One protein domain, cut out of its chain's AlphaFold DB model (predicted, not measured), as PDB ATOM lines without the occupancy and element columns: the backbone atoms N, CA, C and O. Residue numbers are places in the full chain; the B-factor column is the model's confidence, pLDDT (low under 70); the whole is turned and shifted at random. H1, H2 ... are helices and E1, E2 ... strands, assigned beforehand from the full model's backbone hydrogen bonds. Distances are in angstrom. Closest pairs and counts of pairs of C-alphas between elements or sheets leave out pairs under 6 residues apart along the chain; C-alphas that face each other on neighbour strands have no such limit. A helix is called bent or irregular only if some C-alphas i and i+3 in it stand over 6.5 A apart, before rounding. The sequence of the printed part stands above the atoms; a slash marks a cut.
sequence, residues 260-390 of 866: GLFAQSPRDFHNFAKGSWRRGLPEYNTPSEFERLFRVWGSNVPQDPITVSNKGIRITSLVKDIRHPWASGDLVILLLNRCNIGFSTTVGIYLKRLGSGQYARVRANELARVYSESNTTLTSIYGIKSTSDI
ATOM      1  N   GLY A 260     -48.077  30.112 -35.848       90.12
ATOM      2  CA  GLY A 260     -49.311  29.608 -35.255       90.12
ATOM      3  C   GLY A 260     -49.054  29.108 -33.836       90.12
ATOM      4  O   GLY A 260     -47.909  28.969 -33.407       90.12
ATOM      5  N   LEU A 261     -50.111  28.821 -33.090       94.50
ATOM      6  CA  LEU A 261     -49.972  28.152 -31.802       94.50
ATOM      7  C   LEU A 261     -49.608  26.674 -31.957       94.50
ATOM      8  O   LEU A 261     -48.901  26.143 -31.100       94.50
ATOM      9  N   PHE A 262     -50.053  26.009 -33.025       95.06
ATOM     10  CA  PHE A 262     -49.650  24.636 -33.314       95.06
ATOM     11  C   PHE A 262     -48.238  24.566 -33.891       95.06
ATOM     12  O   PHE A 262     -47.832  25.408 -34.694       95.06
ATOM     13  N   ALA A 263     -47.515  23.522 -33.493       94.00
ATOM     14  CA  ALA A 263     -46.219  23.183 -34.063       94.00
ATOM     15  C   ALA A 263     -46.379  22.719 -35.516       94.00
ATOM     16  O   ALA A 263     -47.404  22.130 -35.876       94.00
ATOM     17  N   GLN A 264     -45.353  22.929 -36.338       90.38
ATOM     18  CA  GLN A 264     -45.359  22.470 -37.730       90.38
ATOM     19  C   GLN A 264     -44.957  20.999 -37.838       90.38
ATOM     20  O   GLN A 264     -45.378  20.302 -38.758       90.38
ATOM     21  N   SER A 265     -44.153  20.515 -36.889       91.56
ATOM     22  CA  SER A 265     -43.636  19.150 -36.885       91.56
ATOM     23  C   SER A 265     -43.394  18.654 -35.456       91.56
ATOM     24  O   SER A 265     -43.083  19.463 -34.578       91.56
ATOM     25  N   PRO A 266     -43.419  17.329 -35.199       92.81
ATOM     26  CA  PRO A 266     -42.910  16.773 -33.945       92.81
ATOM     27  C   PRO A 266     -41.477  17.219 -33.606       92.81
ATOM     28  O   PRO A 266     -41.113  17.262 -32.432       92.81
ATOM     29  N   ARG A 267     -40.674  17.587 -34.618       89.19
ATOM     30  CA  ARG A 267     -39.320  18.155 -34.463       89.19
ATOM     31  C   ARG A 267     -39.283  19.372 -33.542       89.19
ATOM     32  O   ARG A 267     -38.320  19.534 -32.798       89.19
ATOM     33  N   ASP A 268     -40.341  20.176 -33.531       90.62
ATOM     34  CA  ASP A 268     -40.410  21.382 -32.705       90.62
ATOM     35  C   ASP A 268     -40.523  21.061 -31.200       90.62
ATOM     36  O   ASP A 268     -40.349  21.926 -30.353       90.62
ATOM     37  N   PHE A 269     -40.768  19.806 -30.813       90.31
ATOM     38  CA  PHE A 269     -40.799  19.390 -29.404       90.31
ATOM     39  C   PHE A 269     -39.438  18.904 -28.883       90.31
ATOM     40  O   PHE A 269     -39.362  18.280 -27.822       90.31
ATOM     41  N   HIS A 270     -38.338  19.184 -29.593       84.25
ATOM     42  CA  HIS A 270     -36.986  18.770 -29.195       84.25
ATOM     43  C   HIS A 270     -36.570  19.279 -27.800       84.25
ATOM     44  O   HIS A 270     -35.707  18.694 -27.152       84.25
ATOM     45  N   ASN A 271     -37.195  20.346 -27.305       80.25
ATOM     46  CA  ASN A 271     -36.930  20.945 -25.999       80.25
ATOM     47  C   ASN A 271     -37.435  20.126 -24.797       80.25
ATOM     48  O   ASN A 271     -37.022  20.358 -23.657       80.25
ATOM     49  N   PHE A 272     -38.300  19.146 -25.046       79.06
ATOM     50  CA  PHE A 272     -38.697  18.134 -24.067       79.06
ATOM     51  C   PHE A 272     -37.755  16.921 -24.052       79.06
ATOM     52  O   PHE A 272     -37.820  16.097 -23.140       79.06
ATOM     53  N   ALA A 273     -36.868  16.796 -25.042       71.06
ATOM     54  CA  ALA A 273     -35.981  15.652 -25.157       71.06
ATOM     55  C   ALA A 273     -34.923  15.659 -24.037       71.06
ATOM     56  O   ALA A 273     -34.200  16.635 -23.829       71.06
ATOM     57  N   LYS A 274     -34.792  14.541 -23.317       63.56
ATOM     58  CA  LYS A 274     -33.713  14.351 -22.337       63.56
ATOM     59  C   LYS A 274     -32.374  14.083 -23.039       63.56
ATOM     60  O   LYS A 274     -32.342  13.282 -23.974       63.56
ATOM     61  N   GLY A 275     -31.306  14.707 -22.523       54.03
ATOM     62  CA  GLY A 275     -29.903  14.300 -22.696       54.03
ATOM     63  C   GLY A 275     -29.262  14.585 -24.060       54.03
ATOM     64  O   GLY A 275     -29.712  14.099 -25.093       54.03
ATOM     65  N   SER A 276     -28.173  15.352 -24.030       42.81
ATOM     66  CA  SER A 276     -27.160  15.516 -25.080       42.81
ATOM     67  C   SER A 276     -26.284  14.255 -25.145       42.81
ATOM     68  O   SER A 276     -26.054  13.666 -24.092       42.81
ATOM     69  N   TRP A 277     -25.784  13.896 -26.338       44.28
ATOM     70  CA  TRP A 277     -25.082  12.648 -26.731       44.28
ATOM     71  C   TRP A 277     -25.974  11.532 -27.308       44.28
ATOM     72  O   TRP A 277     -25.874  10.371 -26.916       44.28
ATOM     73  N   ARG A 278     -26.828  11.850 -28.287       51.59
ATOM     74  CA  ARG A 278     -27.584  10.824 -29.025       51.59
ATOM     75  C   ARG A 278     -26.755  10.291 -30.196       51.59
ATOM     76  O   ARG A 278     -26.724  10.886 -31.267       51.59
ATOM     77  N   ARG A 279     -26.063   9.165 -29.995       49.44
ATOM     78  CA  ARG A 279     -25.314   8.473 -31.063       49.44
ATOM     79  C   ARG A 279     -26.272   8.042 -32.183       49.44
ATOM     80  O   ARG A 279     -27.139   7.210 -31.944       49.44
ATOM     81  N   GLY A 280     -26.100   8.593 -33.385       48.66
ATOM     82  CA  GLY A 280     -26.843   8.187 -34.584       48.66
ATOM     83  C   GLY A 280     -28.143   8.949 -34.871       48.66
ATOM     84  O   GLY A 280     -28.790   8.644 -35.870       48.66
ATOM     85  N   LEU A 281     -28.517   9.945 -34.056       51.91
ATOM     86  CA  LEU A 281     -29.648  10.840 -34.335       51.91
ATOM     87  C   LEU A 281     -29.147  12.239 -34.730       51.91
ATOM     88  O   LEU A 281     -28.101  12.653 -34.231       51.91
ATOM     89  N   PRO A 282     -29.860  12.978 -35.601       51.84
ATOM     90  CA  PRO A 282     -29.513  14.361 -35.924       51.84
ATOM     91  C   PRO A 282     -29.394  15.208 -34.646       51.84
ATOM     92  O   PRO A 282     -30.326  15.263 -33.843       51.84
ATOM     93  N   GLU A 283     -28.243  15.848 -34.432       51.84
ATOM     94  CA  GLU A 283     -28.040  16.736 -33.286       51.84
ATOM     95  C   GLU A 283     -28.724  18.082 -33.546       51.84
ATOM     96  O   GLU A 283     -28.355  18.826 -34.456       51.84
ATOM     97  N   TYR A 284     -29.724  18.411 -32.729       54.50
ATOM     98  CA  TYR A 284     -30.231  19.776 -32.612       54.50
ATOM     99  C   TYR A 284     -29.414  20.519 -31.554       54.50
ATOM    100  O   TYR A 284     -28.952  19.893 -30.599       54.50
ATOM    101  N   ASN A 285     -29.267  21.843 -31.686       50.62
ATOM    102  CA  ASN A 285     -28.706  22.685 -30.625       50.62
ATOM    103  C   ASN A 285     -29.545  22.487 -29.360       50.62
ATOM    104  O   ASN A 285     -30.620  23.069 -29.213       50.62
ATOM    105  N   THR A 286     -29.097  21.597 -28.476       45.31
ATOM    106  CA  THR A 286     -29.840  21.282 -27.267       45.31
ATOM    107  C   THR A 286     -29.785  22.502 -26.363       45.31
ATOM    108  O   THR A 286     -28.675  22.942 -26.044       45.31
ATOM    109  N   PRO A 287     -30.937  23.016 -25.907       49.12
ATOM    110  CA  PRO A 287     -30.963  23.957 -24.805       49.12
ATOM    111  C   PRO A 287     -30.169  23.376 -23.623       49.12
ATOM    112  O   PRO A 287     -30.106  22.148 -23.445       49.12
ATOM    113  N   SER A 288     -29.534  24.244 -22.837       49.25
ATOM    114  CA  SER A 288     -28.796  23.856 -21.630       49.25
ATOM    115  C   SER A 288     -29.657  22.953 -20.734       49.25
ATOM    116  O   SER A 288     -30.886  23.004 -20.794       49.25
ATOM    117  N   GLU A 289     -29.062  22.121 -19.870       46.72
ATOM    118  CA  GLU A 289     -29.863  21.260 -18.979       46.72
ATOM    119  C   GLU A 289     -30.914  22.052 -18.183       46.72
ATOM    120  O   GLU A 289     -31.996  21.543 -17.941       46.72
ATOM    121  N   PHE A 290     -30.657  23.324 -17.872       41.38
ATOM    122  CA  PHE A 290     -31.595  24.220 -17.191       41.38
ATOM    123  C   PHE A 290     -32.792  24.691 -18.037       41.38
ATOM    124  O   PHE A 290     -33.696  25.323 -17.490       41.38
ATOM    125  N   GLU A 291     -32.806  24.462 -19.350       46.47
ATOM    126  CA  GLU A 291     -33.865  24.861 -20.296       46.47
ATOM    127  C   GLU A 291     -34.783  23.706 -20.709       46.47
ATOM    128  O   GLU A 291     -35.813  23.934 -21.338       46.47
ATOM    129  N   ARG A 292     -34.446  22.473 -20.326       53.69
ATOM    130  CA  ARG A 292     -35.272  21.301 -20.614       53.69
ATOM    131  C   ARG A 292     -36.489  21.255 -19.688       53.69
ATOM    132  O   ARG A 292     -36.395  21.416 -18.468       53.69
ATOM    133  N   LEU A 293     -37.655  20.989 -20.268       55.69
ATOM    134  CA  LEU A 293     -38.904  20.825 -19.529       55.69
ATOM    135  C   LEU A 293     -39.011  19.400 -18.982       55.69
ATOM    136  O   LEU A 293     -39.424  18.487 -19.687       55.69
ATOM    137  N   PHE A 294     -38.628  19.198 -17.717       47.56
ATOM    138  CA  PHE A 294     -38.496  17.845 -17.162       47.56
ATOM    139  C   PHE A 294     -39.711  17.305 -16.405       47.56
ATOM    140  O   PHE A 294     -39.849  16.086 -16.310       47.56
ATOM    141  N   ARG A 295     -40.557  18.153 -15.797       49.56
ATOM    142  CA  ARG A 295     -41.702  17.708 -14.978       49.56
ATOM    143  C   ARG A 295     -42.832  18.728 -14.973       49.56
ATOM    144  O   ARG A 295     -42.605  19.920 -14.829       49.56
ATOM    145  N   VAL A 296     -44.051  18.218 -15.094       48.69
ATOM    146  CA  VAL A 296     -45.277  18.987 -15.305       48.69
ATOM    147  C   VAL A 296     -46.282  18.521 -14.245       48.69
ATOM    148  O   VAL A 296     -46.963  17.524 -14.445       48.69
ATOM    149  N   TRP A 297     -46.321  19.163 -13.068       44.09
ATOM    150  CA  TRP A 297     -47.283  18.833 -11.998       44.09
ATOM    151  C   TRP A 297     -47.759  20.097 -11.270       44.09
ATOM    152  O   TRP A 297     -46.953  20.847 -10.723       44.09
ATOM    153  N   GLY A 298     -49.076  20.320 -11.241       44.00
ATOM    154  CA  GLY A 298     -49.717  21.386 -10.466       44.00
ATOM    155  C   GLY A 298     -51.230  21.435 -10.699       44.00
ATOM    156  O   GLY A 298     -51.680  21.280 -11.829       44.00
ATOM    157  N   SER A 299     -52.003  21.627  -9.627       41.66
ATOM    158  CA  SER A 299     -53.470  21.483  -9.558       41.66
ATOM    159  C   SER A 299     -54.271  22.794  -9.657       41.66
ATOM    160  O   SER A 299     -55.477  22.777  -9.436       41.66
ATOM    161  N   ASN A 300     -53.630  23.937  -9.931       47.94
ATOM    162  CA  ASN A 300     -54.192  25.250  -9.575       47.94
ATOM    163  C   ASN A 300     -54.359  26.226 -10.757       47.94
ATOM    164  O   ASN A 300     -53.860  27.345 -10.673       47.94
ATOM    165  N   VAL A 301     -55.033  25.848 -11.851       50.72
ATOM    166  CA  VAL A 301     -55.483  26.803 -12.900       50.72
ATOM    167  C   VAL A 301     -56.694  26.230 -13.689       50.72
ATOM    168  O   VAL A 301     -57.013  25.057 -13.488       50.72
ATOM    169  N   PRO A 302     -57.467  27.033 -14.460       49.25
ATOM    170  CA  PRO A 302     -58.904  26.848 -14.672       49.25
ATOM    171  C   PRO A 302     -59.236  25.672 -15.596       49.25
ATOM    172  O   PRO A 302     -58.499  25.372 -16.526       49.25
ATOM    173  N   GLN A 303     -60.396  25.065 -15.348       52.91
ATOM    174  CA  GLN A 303     -60.932  23.871 -16.019       52.91
ATOM    175  C   GLN A 303     -61.588  24.161 -17.382       52.91
ATOM    176  O   GLN A 303     -62.317  23.317 -17.899       52.91
ATOM    177  N   ASP A 304     -61.403  25.361 -17.939       68.62
ATOM    178  CA  ASP A 304     -62.051  25.712 -19.199       68.62
ATOM    179  C   ASP A 304     -61.429  24.890 -20.336       68.62
ATOM    180  O   ASP A 304     -60.212  24.962 -20.538       68.62
ATOM    181  N   PRO A 305     -62.234  24.140 -21.108       77.44
ATOM    182  CA  PRO A 305     -61.725  23.391 -22.242       77.44
ATOM    183  C   PRO A 305     -61.068  24.326 -23.257       77.44
ATOM    184  O   PRO A 305     -61.619  25.379 -23.598       77.44
ATOM    185  N   ILE A 306     -59.917  23.917 -23.786       86.94
ATOM    186  CA  ILE A 306     -59.342  24.556 -24.968       86.94
ATOM    187  C   ILE A 306     -60.296  24.283 -26.133       86.94
ATOM    188  O   ILE A 306     -60.628  23.130 -26.405       86.94
ATOM    189  N   THR A 307     -60.745  25.328 -26.832       86.50
ATOM    190  CA  THR A 307     -61.633  25.168 -27.992       86.50
ATOM    191  C   THR A 307     -60.978  25.659 -29.270       86.50
ATOM    192  O   THR A 307     -60.288  26.678 -29.294       86.50
ATOM    193  N   VAL A 308     -61.210  24.930 -30.358       85.75
ATOM    194  CA  VAL A 308     -60.737  25.281 -31.699       85.75
ATOM    195  C   VAL A 308     -61.942  25.723 -32.526       85.75
ATOM    196  O   VAL A 308     -62.957  25.033 -32.568       85.75
ATOM    197  N   SER A 309     -61.852  26.892 -33.158       80.44
ATOM    198  CA  SER A 309     -62.915  27.471 -33.994       80.44
ATOM    199  C   SER A 309     -62.326  28.191 -35.210       80.44
ATOM    200  O   SER A 309     -61.106  28.318 -35.327       80.44
ATOM    201  N   ASN A 310     -63.180  28.748 -36.075       70.31
ATOM    202  CA  ASN A 310     -62.743  29.601 -37.189       70.31
ATOM    203  C   ASN A 310     -62.017  30.877 -36.717       70.31
ATOM    204  O   ASN A 310     -61.221  31.438 -37.459       70.31
ATOM    205  N   LYS A 311     -62.230  31.310 -35.463       70.56
ATOM    206  CA  LYS A 311     -61.513  32.442 -34.852       70.56
ATOM    207  C   LYS A 311     -60.111  32.066 -34.344       70.56
ATOM    208  O   LYS A 311     -59.358  32.946 -33.933       70.56
ATOM    209  N   GLY A 312     -59.749  30.784 -34.347       86.25
ATOM    210  CA  GLY A 312     -58.491  30.267 -33.809       86.25
ATOM    211  C   GLY A 312     -58.685  29.382 -32.577       86.25
ATOM    212  O   GLY A 312     -59.786  28.888 -32.311       86.25
ATOM    213  N   ILE A 313     -57.598  29.180 -31.836       92.69
ATOM    214  CA  ILE A 313     -57.555  28.397 -30.600       92.69
ATOM    215  C   ILE A 313     -57.835  29.325 -29.421       92.69
ATOM    216  O   ILE A 313     -57.061  30.246 -29.146       92.69
ATOM    217  N   ARG A 314     -58.936  29.078 -28.714       92.62
ATOM    218  CA  ARG A 314     -59.275  29.796 -27.492       92.62
ATOM    219  C   ARG A 314     -58.609  29.122 -26.297       92.62
ATOM    220  O   ARG A 314     -58.886  27.959 -26.020       92.62
ATOM    221  N   ILE A 315     -57.787  29.872 -25.568       89.62
ATOM    222  CA  ILE A 315     -57.108  29.402 -24.353       89.62
ATOM    223  C   ILE A 315     -57.401  30.382 -23.220       89.62
ATOM    224  O   ILE A 315     -57.138  31.577 -23.360       89.62
ATOM    225  N   THR A 316     -57.923  29.888 -22.097       87.75
ATOM    226  CA  THR A 316     -58.061  30.666 -20.858       87.75
ATOM    227  C   THR A 316     -56.877  30.361 -19.945       87.75
ATOM    228  O   THR A 316     -56.736  29.246 -19.450       87.75
ATOM    229  N   SER A 317     -56.008  31.346 -19.717       85.81
ATOM    230  CA  SER A 317     -54.871  31.195 -18.802       85.81
ATOM    231  C   SER A 317     -54.430  32.536 -18.217       85.81
ATOM    232  O   SER A 317     -54.987  33.587 -18.535       85.81
ATOM    233  N   LEU A 318     -53.434  32.499 -17.331       86.56
ATOM    234  CA  LEU A 318     -52.756  33.697 -16.857       86.56
ATOM    235  C   LEU A 318     -51.940  34.311 -17.998       86.56
ATOM    236  O   LEU A 318     -51.169  33.631 -18.677       86.56
ATOM    237  N   VAL A 319     -52.105  35.612 -18.183       87.75
ATOM    238  CA  VAL A 319     -51.407  36.416 -19.179       87.75
ATOM    239  C   VAL A 319     -50.603  37.488 -18.455       87.75
ATOM    240  O   VAL A 319     -51.120  38.183 -17.578       87.75
ATOM    241  N   LYS A 320     -49.322  37.612 -18.806       86.94
ATOM    242  CA  LYS A 320     -48.459  38.708 -18.365       86.94
ATOM    243  C   LYS A 320     -48.285  39.690 -19.511       86.94
ATOM    244  O   LYS A 320     -47.728  39.336 -20.545       86.94
ATOM    245  N   ASP A 321     -48.727  40.918 -19.303       82.25
ATOM    246  CA  ASP A 321     -48.455  42.024 -20.214       82.25
ATOM    247  C   ASP A 321     -46.974  42.430 -20.097       82.25
ATOM    248  O   ASP A 321     -46.482  42.691 -18.991       82.25
ATOM    249  N   ILE A 322     -46.241  42.429 -21.214       74.75
ATOM    250  CA  ILE A 322     -44.856  42.901 -21.261       74.75
ATOM    251  C   ILE A 322     -44.872  44.311 -21.847       74.75
ATOM    252  O   ILE A 322     -44.580  44.522 -23.023       74.75
ATOM    253  N   ARG A 323     -45.165  45.311 -21.012       55.12
ATOM    254  CA  ARG A 323     -44.963  46.709 -21.405       55.12
ATOM    255  C   ARG A 323     -43.468  46.994 -21.466       55.12
ATOM    256  O   ARG A 323     -42.833  47.185 -20.430       55.12
ATOM    257  N   HIS A 324     -42.897  47.013 -22.664       42.91
ATOM    258  CA  HIS A 324     -41.564  47.571 -22.857       42.91
ATOM    259  C   HIS A 324     -41.699  49.090 -23.055       42.91
ATOM    260  O   HIS A 324     -42.560  49.503 -23.826       42.91
ATOM    261  N   PRO A 325     -40.854  49.942 -22.442       34.78
ATOM    262  CA  PRO A 325     -40.936  51.400 -22.610       34.78
ATOM    263  C   PRO A 325     -40.807  51.901 -24.058       34.78
ATOM    264  O   PRO A 325     -41.050  53.076 -24.316       34.78
ATOM    265  N   TRP A 326     -40.402  51.030 -24.989       36.16
ATOM    266  CA  TRP A 326     -40.047  51.361 -26.373       36.16
ATOM    267  C   TRP A 326     -40.744  50.472 -27.418       36.16
ATOM    268  O   TRP A 326     -40.358  50.500 -28.579       36.16
ATOM    269  N   ALA A 327     -41.749  49.680 -27.024       37.81
ATOM    270  CA  ALA A 327     -42.573  48.893 -27.944       37.81
ATOM    271  C   ALA A 327     -44.049  49.248 -27.721       37.81
ATOM    272  O   ALA A 327     -44.498  49.318 -26.574       37.81
ATOM    273  N   SER A 328     -44.792  49.493 -28.801       37.84
ATOM    274  CA  SER A 328     -46.252  49.629 -28.763       37.84
ATOM    275  C   SER A 328     -46.868  48.406 -28.060       37.84
ATOM    276  O   SER A 328     -46.354  47.295 -28.169       37.84
ATOM    277  N   GLY A 329     -47.902  48.628 -27.245       47.19
ATOM    278  CA  GLY A 329     -48.396  47.703 -26.213       47.19
ATOM    279  C   GLY A 329     -49.098  46.428 -26.705       47.19
ATOM    280  O   GLY A 329     -50.236  46.181 -26.313       47.19
ATOM    281  N   ASP A 330     -48.416  45.605 -27.504       69.56
ATOM    282  CA  ASP A 330     -49.001  44.468 -28.229       69.56
ATOM    283  C   ASP A 330     -48.358  43.100 -27.917       69.56
ATOM    284  O   ASP A 330     -48.760  42.096 -28.509       69.56
ATOM    285  N   LEU A 331     -47.391  43.016 -26.988       82.50
ATOM    286  CA  LEU A 331     -46.713  41.763 -26.613       82.50
ATOM    287  C   LEU A 331     -47.153  41.245 -25.236       82.50
ATOM    288  O   LEU A 331     -47.027  41.925 -24.218       82.50
ATOM    289  N   VAL A 332     -47.577  39.983 -25.188       88.06
ATOM    290  CA  VAL A 332     -47.978  39.304 -23.953       88.06
ATOM    291  C   VAL A 332     -47.290  37.947 -23.805       88.06
ATOM    292  O   VAL A 332     -46.892  37.321 -24.785       88.06
ATOM    293  N   ILE A 333     -47.169  37.463 -22.570       90.38
ATOM    294  CA  ILE A 333     -46.794  36.077 -22.276       90.38
ATOM    295  C   ILE A 333     -48.045  35.333 -21.841       90.38
ATOM    296  O   ILE A 333     -48.628  35.666 -20.808       90.38
ATOM    297  N   LEU A 334     -48.415  34.290 -22.576       90.56
ATOM    298  CA  LEU A 334     -49.392  33.312 -22.110       90.56
ATOM    299  C   LEU A 334     -48.675  32.273 -21.250       90.56
ATOM    300  O   LEU A 334     -47.822  31.544 -21.756       90.56
ATOM    301  N   LEU A 335     -49.021  32.180 -19.968       87.19
ATOM    302  CA  LEU A 335     -48.491  31.144 -19.085       87.19
ATOM    303  C   LEU A 335     -49.166  29.808 -19.424       87.19
ATOM    304  O   LEU A 335     -50.392  29.720 -19.542       87.19
ATOM    305  N   LEU A 336     -48.370  28.756 -19.595       84.69
ATOM    306  CA  LEU A 336     -48.855  27.425 -19.935       84.69
ATOM    307  C   LEU A 336     -49.141  26.632 -18.660       84.69
ATOM    308  O   LEU A 336     -48.258  26.406 -17.827       84.69
ATOM    309  N   ASN A 337     -50.388  26.186 -18.517       69.81
ATOM    310  CA  ASN A 337     -50.812  25.407 -17.367       69.81
ATOM    311  C   ASN A 337     -50.050  24.081 -17.335       69.81
ATOM    312  O   ASN A 337     -49.806  23.446 -18.358       69.81
ATOM    313  N   ARG A 338     -49.661  23.680 -16.125       58.50
ATOM    314  CA  ARG A 338     -48.852  22.497 -15.814       58.50
ATOM    315  C   ARG A 338     -47.349  22.577 -16.132       58.50
ATOM    316  O   ARG A 338     -46.618  21.707 -15.675       58.50
ATOM    317  N   CYS A 339     -46.831  23.608 -16.797       58.38
ATOM    318  CA  CYS A 339     -45.411  23.686 -17.161       58.38
ATOM    319  C   CYS A 339     -44.589  24.512 -16.141       58.38
ATOM    320  O   CYS A 339     -44.299  25.688 -16.360       58.38
ATOM    321  N   ASN A 340     -44.262  23.927 -14.979       59.91
ATOM    322  CA  ASN A 340     -43.495  24.594 -13.913       59.91
ATOM    323  C   ASN A 340     -42.063  24.040 -13.844       59.91
ATOM    324  O   ASN A 340     -41.873  22.837 -13.667       59.91
ATOM    325  N   ILE A 341     -41.053  24.904 -13.966       57.44
ATOM    326  CA  ILE A 341     -39.640  24.513 -13.848       57.44
ATOM    327  C   ILE A 341     -39.174  24.871 -12.430       57.44
ATOM    328  O   ILE A 341     -38.619  25.937 -12.201       57.44
ATOM    329  N   GLY A 342     -39.427  24.004 -11.446       57.50
ATOM    330  CA  GLY A 342     -39.053  24.251 -10.042       57.50
ATOM    331  C   GLY A 342     -40.132  24.965  -9.213       57.50
ATOM    332  O   GLY A 342     -41.294  25.009  -9.598       57.50
ATOM    333  N   PHE A 343     -39.782  25.466  -8.021       55.38
ATOM    334  CA  PHE A 343     -40.778  25.924  -7.035       55.38
ATOM    335  C   PHE A 343     -41.367  27.326  -7.294       55.38
ATOM    336  O   PHE A 343     -42.361  27.663  -6.657       55.38
ATOM    337  N   SER A 344     -40.818  28.138  -8.211       67.44
ATOM    338  CA  SER A 344     -41.238  29.547  -8.365       67.44
ATOM    339  C   SER A 344     -41.324  30.094  -9.800       67.44
ATOM    340  O   SER A 344     -41.493  31.307  -9.947       67.44
ATOM    341  N   THR A 345     -41.204  29.270 -10.855       72.56
ATOM    342  CA  THR A 345     -41.212  29.760 -12.255       72.56
ATOM    343  C   THR A 345     -42.096  28.964 -13.207       72.56
ATOM    344  O   THR A 345     -41.795  27.824 -13.560       72.56
ATOM    345  N   THR A 346     -43.125  29.620 -13.731       76.75
ATOM    346  CA  THR A 346     -44.023  29.080 -14.754       76.75
ATOM    347  C   THR A 346     -43.505  29.383 -16.157       76.75
ATOM    348  O   THR A 346     -42.995  30.471 -16.429       76.75
ATOM    349  N   VAL A 347     -43.649  28.417 -17.057       81.69
ATOM    350  CA  VAL A 347     -43.300  28.552 -18.474       81.69
ATOM    351  C   VAL A 347     -44.426  29.247 -19.219       81.69
ATOM    352  O   VAL A 347     -45.603  28.989 -18.973       81.69
ATOM    353  N   GLY A 348     -44.067  30.108 -20.161       87.88
ATOM    354  CA  GLY A 348     -45.020  30.733 -21.062       87.88
ATOM    355  C   GLY A 348     -44.526  30.804 -22.496       87.88
ATOM    356  O   GLY A 348     -43.375  30.493 -22.797       87.88
ATOM    357  N   ILE A 349     -45.413  31.248 -23.377       92.00
ATOM    358  CA  ILE A 349     -45.111  31.536 -24.780       92.00
ATOM    359  C   ILE A 349     -45.332  33.016 -25.057       92.00
ATOM    360  O   ILE A 349     -46.255  33.624 -24.510       92.00
ATOM    361  N   TYR A 350     -44.476  33.589 -25.896       90.94
ATOM    362  CA  TYR A 350     -44.591  34.978 -26.322       90.94
ATOM    363  C   TYR A 350     -45.621  35.093 -27.436       90.94
ATOM    364  O   TYR A 350     -45.546  34.374 -28.435       90.94
ATOM    365  N   LEU A 351     -46.565  36.010 -27.267       90.69
ATOM    366  CA  LEU A 351     -47.629  36.262 -28.220       90.69
ATOM    367  C   LEU A 351     -47.684  37.742 -28.579       90.69
ATOM    368  O   LEU A 351     -47.708  38.587 -27.684       90.69
ATOM    369  N   LYS A 352     -47.770  38.042 -29.874       85.38
ATOM    370  CA  LYS A 352     -48.043  39.386 -30.388       85.38
ATOM    371  C   LYS A 352     -49.510  39.484 -30.802       85.38
ATOM    372  O   LYS A 352     -50.043  38.574 -31.438       85.38
ATOM    373  N   ARG A 353     -50.172  40.573 -30.428       79.38
ATOM    374  CA  ARG A 353     -51.536  40.898 -30.854       79.38
ATOM    375  C   ARG A 353     -51.528  41.352 -32.318       79.38
ATOM    376  O   ARG A 353     -50.660  42.118 -32.707       79.38
ATOM    377  N   LEU A 354     -52.493  40.892 -33.117       67.19
ATOM    378  CA  LEU A 354     -52.525  41.111 -34.578       67.19
ATOM    379  C   LEU A 354     -53.690  41.999 -35.067       67.19
ATOM    380  O   LEU A 354     -53.957  42.071 -36.260       67.19
ATOM    381  N   GLY A 355     -54.429  42.643 -34.156       55.22
ATOM    382  CA  GLY A 355     -55.736  43.259 -34.450       55.22
ATOM    383  C   GLY A 355     -56.896  42.255 -34.321       55.22
ATOM    384  O   GLY A 355     -56.676  41.051 -34.240       55.22
ATOM    385  N   SER A 356     -58.147  42.718 -34.181       58.09
ATOM    386  CA  SER A 356     -59.376  41.894 -33.983       58.09
ATOM    387  C   SER A 356     -59.461  41.002 -32.717       58.09
ATOM    388  O   SER A 356     -60.435  40.274 -32.509       58.09
ATOM    389  N   GLY A 357     -58.471  41.086 -31.820       68.81
ATOM    390  CA  GLY A 357     -58.405  40.266 -30.600       68.81
ATOM    391  C   GLY A 357     -57.766  38.886 -30.802       68.81
ATOM    392  O   GLY A 357     -57.892  38.036 -29.918       68.81
ATOM    393  N   GLN A 358     -57.092  38.676 -31.937       83.19
ATOM    394  CA  GLN A 358     -56.279  37.495 -32.217       83.19
ATOM    395  C   GLN A 358     -54.797  37.719 -31.884       83.19
ATOM    396  O   GLN A 358     -54.308  38.853 -31.856       83.19
ATOM    397  N   TYR A 359     -54.091  36.615 -31.642       88.94
ATOM    398  CA  TYR A 359     -52.682  36.580 -31.267       88.94
ATOM    399  C   TYR A 359     -51.896  35.609 -32.155       88.94
ATOM    400  O   TYR A 359     -52.353  34.498 -32.425       88.94
ATOM    401  N   ALA A 360     -50.689  35.999 -32.557       87.50
ATOM    402  CA  ALA A 360     -49.695  35.109 -33.153       87.50
ATOM    403  C   ALA A 360     -48.616  34.786 -32.128       87.50
ATOM    404  O   ALA A 360     -48.280  35.615 -31.282       87.50
ATOM    405  N   ARG A 361     -48.030  33.597 -32.241       90.69
ATOM    406  CA  ARG A 361     -46.819  33.258 -31.512       90.69
ATOM    407  C   ARG A 361     -45.621  33.964 -32.133       90.69
ATOM    408  O   ARG A 361     -45.425  33.940 -33.347       90.69
ATOM    409  N   VAL A 362     -44.789  34.535 -31.277       85.19
ATOM    410  CA  VAL A 362     -43.503  35.132 -31.647       85.19
ATOM    411  C   VAL A 362     -42.388  34.484 -30.849       85.19
ATOM    412  O   VAL A 362     -42.664  33.727 -29.912       85.19
ATOM    413  N   ARG A 363     -41.128  34.744 -31.219       83.12
ATOM    414  CA  ARG A 363     -39.963  34.166 -30.526       83.12
ATOM    415  C   ARG A 363     -40.071  32.645 -30.402       83.12
ATOM    416  O   ARG A 363     -39.878  32.066 -29.337       83.12
ATOM    417  N   ALA A 364     -40.437  31.990 -31.502       85.81
ATOM    418  CA  ALA A 364     -40.713  30.558 -31.517       85.81
ATOM    419  C   ALA A 364     -39.497  29.688 -31.161       85.81
ATOM    420  O   ALA A 364     -39.670  28.515 -30.859       85.81
ATOM    421  N   ASN A 365     -38.287  30.245 -31.156       82.06
ATOM    422  CA  ASN A 365     -37.071  29.591 -30.683       82.06
ATOM    423  C   ASN A 365     -36.910  29.572 -29.157       82.06
ATOM    424  O   ASN A 365     -35.997  28.907 -28.680       82.06
ATOM    425  N   GLU A 366     -37.723  30.291 -28.381       82.56
ATOM    426  CA  GLU A 366     -37.595  30.365 -26.922       82.56
ATOM    427  C   GLU A 366     -38.939  30.243 -26.192       82.56
ATOM    428  O   GLU A 366     -40.019  30.480 -26.734       82.56
ATOM    429  N   LEU A 367     -38.856  29.851 -24.921       85.31
ATOM    430  CA  LEU A 367     -39.972  29.851 -23.984       85.31
ATOM    431  C   LEU A 367     -39.735  30.917 -22.914       85.31
ATOM    432  O   LEU A 367     -38.613  31.123 -22.451       85.31
ATOM    433  N   ALA A 368     -40.801  31.592 -22.501       84.69
ATOM    434  CA  ALA A 368     -40.737  32.590 -21.446       84.69
ATOM    435  C   ALA A 368     -40.644  31.924 -20.067       84.69
ATOM    436  O   ALA A 368     -41.312  30.923 -19.804       84.69
ATOM    437  N   ARG A 369     -39.874  32.526 -19.156       81.56
ATOM    438  CA  ARG A 369     -39.837  32.156 -17.731       81.56
ATOM    439  C   ARG A 369     -40.501  33.254 -16.910       81.56
ATOM    440  O   ARG A 369     -40.047  34.398 -16.925       81.56
ATOM    441  N   VAL A 370     -41.568  32.916 -16.191       77.38
ATOM    442  CA  VAL A 370     -42.358  33.871 -15.407       77.38
ATOM    443  C   VAL A 370     -42.312  33.497 -13.930       77.38
ATOM    444  O   VAL A 370     -42.775  32.431 -13.538       77.38
ATOM    445  N   TYR A 371     -41.752  34.381 -13.102       78.44
ATOM    446  CA  TYR A 371     -41.675  34.195 -11.651       78.44
ATOM    447  C   TYR A 371     -43.033  34.429 -10.975       78.44
ATOM    448  O   TYR A 371     -43.782  35.312 -11.404       78.44
ATOM    449  N   SER A 372     -43.314  33.684  -9.902       65.12
ATOM    450  CA  SER A 372     -44.595  33.654  -9.169       65.12
ATOM    451  C   SER A 372     -45.106  35.002  -8.641       65.12
ATOM    452  O   SER A 372     -46.302  35.146  -8.429       65.12
ATOM    453  N   GLU A 373     -44.236  35.997  -8.451       60.22
ATOM    454  CA  GLU A 373     -44.605  37.355  -8.002       60.22
ATOM    455  C   GLU A 373     -45.002  38.297  -9.158       60.22
ATOM    456  O   GLU A 373     -45.223  39.491  -8.965       60.22
ATOM    457  N   SER A 374     -45.070  37.788 -10.393       65.06
ATOM    458  CA  SER A 374     -45.409  38.603 -11.560       65.06
ATOM    459  C   SER A 374     -46.877  39.031 -11.545       65.06
ATOM    460  O   SER A 374     -47.765  38.211 -11.340       65.06
ATOM    461  N   ASN A 375     -47.143  40.302 -11.859       77.44
ATOM    462  CA  ASN A 375     -48.501  40.793 -12.080       77.44
ATOM    463  C   ASN A 375     -49.090  40.139 -13.347       77.44
ATOM    464  O   ASN A 375     -48.669  40.457 -14.461       77.44
ATOM    465  N   THR A 376     -50.010  39.192 -13.171       82.62
ATOM    466  CA  THR A 376     -50.660  38.435 -14.254       82.62
ATOM    467  C   THR A 376     -52.173  38.543 -14.161       82.62
ATOM    468  O   THR A 376     -52.725  38.554 -13.061       82.62
ATOM    469  N   THR A 377     -52.852  38.524 -15.303       85.44
ATOM    470  CA  THR A 377     -54.314  38.564 -15.390       85.44
ATOM    471  C   THR A 377     -54.855  37.282 -16.003       85.44
ATOM    472  O   THR A 377     -54.329  36.802 -17.001       85.44
ATOM    473  N   LEU A 378     -55.928  36.725 -15.438       86.06
ATOM    474  CA  LEU A 378     -56.626  35.602 -16.060       86.06
ATOM    475  C   LEU A 378     -57.397  36.100 -17.289       86.06
ATOM    476  O   LEU A 378     -58.198  37.028 -17.184       86.06
ATOM    477  N   THR A 379     -57.140  35.537 -18.469       85.88
ATOM    478  CA  THR A 379     -57.698  36.042 -19.733       85.88
ATOM    479  C   THR A 379     -57.922  34.906 -20.731       85.88
ATOM    480  O   THR A 379     -57.102  33.996 -20.838       85.88
ATOM    481  N   SER A 380     -59.031  34.963 -21.477       88.69
ATOM    482  CA  SER A 380     -59.222  34.142 -22.678       88.69
ATOM    483  C   SER A 380     -58.598  34.844 -23.883       88.69
ATOM    484  O   SER A 380     -59.012  35.947 -24.237       88.69
ATOM    485  N   ILE A 381     -57.644  34.190 -24.535       88.50
ATOM    486  CA  ILE A 381     -57.033  34.669 -25.778       88.50
ATOM    487  C   ILE A 381     -57.452  33.795 -26.958       88.50
ATOM    488  O   ILE A 381     -57.794  32.629 -26.770       88.50
ATOM    489  N   TYR A 382     -57.388  34.350 -28.169       91.50
ATOM    490  CA  TYR A 382     -57.581  33.613 -29.418       91.50
ATOM    491  C   TYR A 382     -56.271  33.598 -30.196       91.50
ATOM    492  O   TYR A 382     -55.891  34.605 -30.786       91.50
ATOM    493  N   GLY A 383     -55.557  32.478 -30.167       90.62
ATOM    494  CA  GLY A 383     -54.340  32.314 -30.951       90.62
ATOM    495  C   GLY A 383     -54.628  31.768 -32.343       90.62
ATOM    496  O   GLY A 383     -55.487  30.902 -32.511       90.62
ATOM    497  N   ILE A 384     -53.900  32.250 -33.343       89.56
ATOM    498  CA  ILE A 384     -53.969  31.705 -34.699       89.56
ATOM    499  C   ILE A 384     -53.466  30.254 -34.703       89.56
ATOM    500  O   ILE A 384     -52.520  29.922 -33.991       89.56
ATOM    501  N   LYS A 385     -54.109  29.371 -35.478       88.94
ATOM    502  CA  LYS A 385     -53.843  27.926 -35.430       88.94
ATOM    503  C   LYS A 385     -52.483  27.578 -36.028       88.94
ATOM    504  O   LYS A 385     -51.670  26.966 -35.343       88.94
ATOM    505  N   SER A 386     -52.222  27.988 -37.270       84.62
ATOM    506  CA  SER A 386     -51.025  27.604 -38.025       84.62
ATOM    507  C   SER A 386     -50.251  28.808 -38.571       84.62
ATOM    508  O   SER A 386     -50.797  29.892 -38.740       84.62
ATOM    509  N   THR A 387     -48.962  28.630 -38.879       74.44
ATOM    510  CA  THR A 387     -48.144  29.686 -39.505       74.44
ATOM    511  C   THR A 387     -48.651  30.079 -40.895       74.44
ATOM    512  O   THR A 387     -48.524  31.236 -41.284       74.44
ATOM    513  N   SER A 388     -49.267  29.160 -41.643       66.81
ATOM    514  CA  SER A 388     -49.907  29.500 -42.921       66.81
ATOM    515  C   SER A 388     -51.081  30.462 -42.751       66.81
ATOM    516  O   SER A 388     -51.318  31.271 -43.638       66.81
ATOM    517  N   ASP A 389     -51.749  30.441 -41.596       65.38
ATOM    518  CA  ASP A 389     -52.806  31.403 -41.265       65.38
ATOM    519  C   ASP A 389     -52.227  32.785 -40.868       65.38
ATOM    520  O   ASP A 389     -52.975  33.736 -40.663       65.38
ATOM    521  N   ILE A 390     -50.893  32.901 -40.736       58.94
ATOM    522  CA  ILE A 390     -50.157  34.131 -40.377       58.94
ATOM    523  C   ILE A 390     -49.478  34.780 -41.573       58.94
ATOM    524  O   ILE A 390     -49.226  35.987 -41.529       58.94
TER     525      ILE A 390
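AT A GLANCE: This is residues 260 to 390 of the 866 residues of a protein of Trichoderma harzianum (UniProt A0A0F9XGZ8). Look for a small closed barrel of five strands, E2, E3, E4, E5 and E7, with the short strands E1 and E6 paired onto it; H1 and a long loop lie off the barrel, and residues 278 to 283 of that loop stick out. The printed part has 131 residues, with H1 followed by E1 to E7; the sheet is mixed, and E1 to E5 form a meander, each strand the antiparallel neighbour of the one before. The class is mostly strand, with under half of the residues in named elements. The whole is compact, with a radius of gyration of the C-alphas of 15.7 A, and spans 48 by 36 by 36 A.

IN THESE COORDINATES: Find C-alpha 266 at (-42.910, 16.773, -33.945); from there H1 runs to residue 272, irregular, with C-alphas 268 and 271 7.6 A apart. Next come E1, residues 307 to 309, E2, 312 to 321, 20.6 A, E3, 331 to 340, 21.6 A, and E4, 345 to 353, 24.0 A. E5 is 358 to 362, E6 368 to 371, and E7 377 to 383, ending at (-54.340, 32.314, -30.951). E2 and E3 each bend by 89 degrees, at residues 318 and 337.

HOW THE PARTS SIT: H1 is not on the barrel; 0 of its 3 O i to N i+4 pairs are within hydrogen-bond range, against 3 of 4 O i to N i+3 pairs. Check these N and O pairs within range: hairpin E1 and E2, N 314 and O 307, 2.8 A; hairpin E2 and E3, N 333 and O 320, 2.8 A; hairpin E3 and E4, N 336 and O 347, 2.8 A; hairpin E4 and E5, N 352 and O 360, 2.9 A. E6 is antiparallel to E4, with N 346 and O 370 at 2.8 A. E5 and E7 are parallel, with N 359 and O 382 at 2.8 A; antiparallel E7 and E2 close the ring, with N 313 and O 383 at 2.8 A.

THE WHOLE: The C-alphas farthest apart, Arg 279 and Ser 356, are 47.8 A apart. The link from H1 to E1 is long, 34 residues, and the printed part has no cut. Mean pLDDT of the printed part is 71.3; 57 residues are under 70, among them 274 to 304.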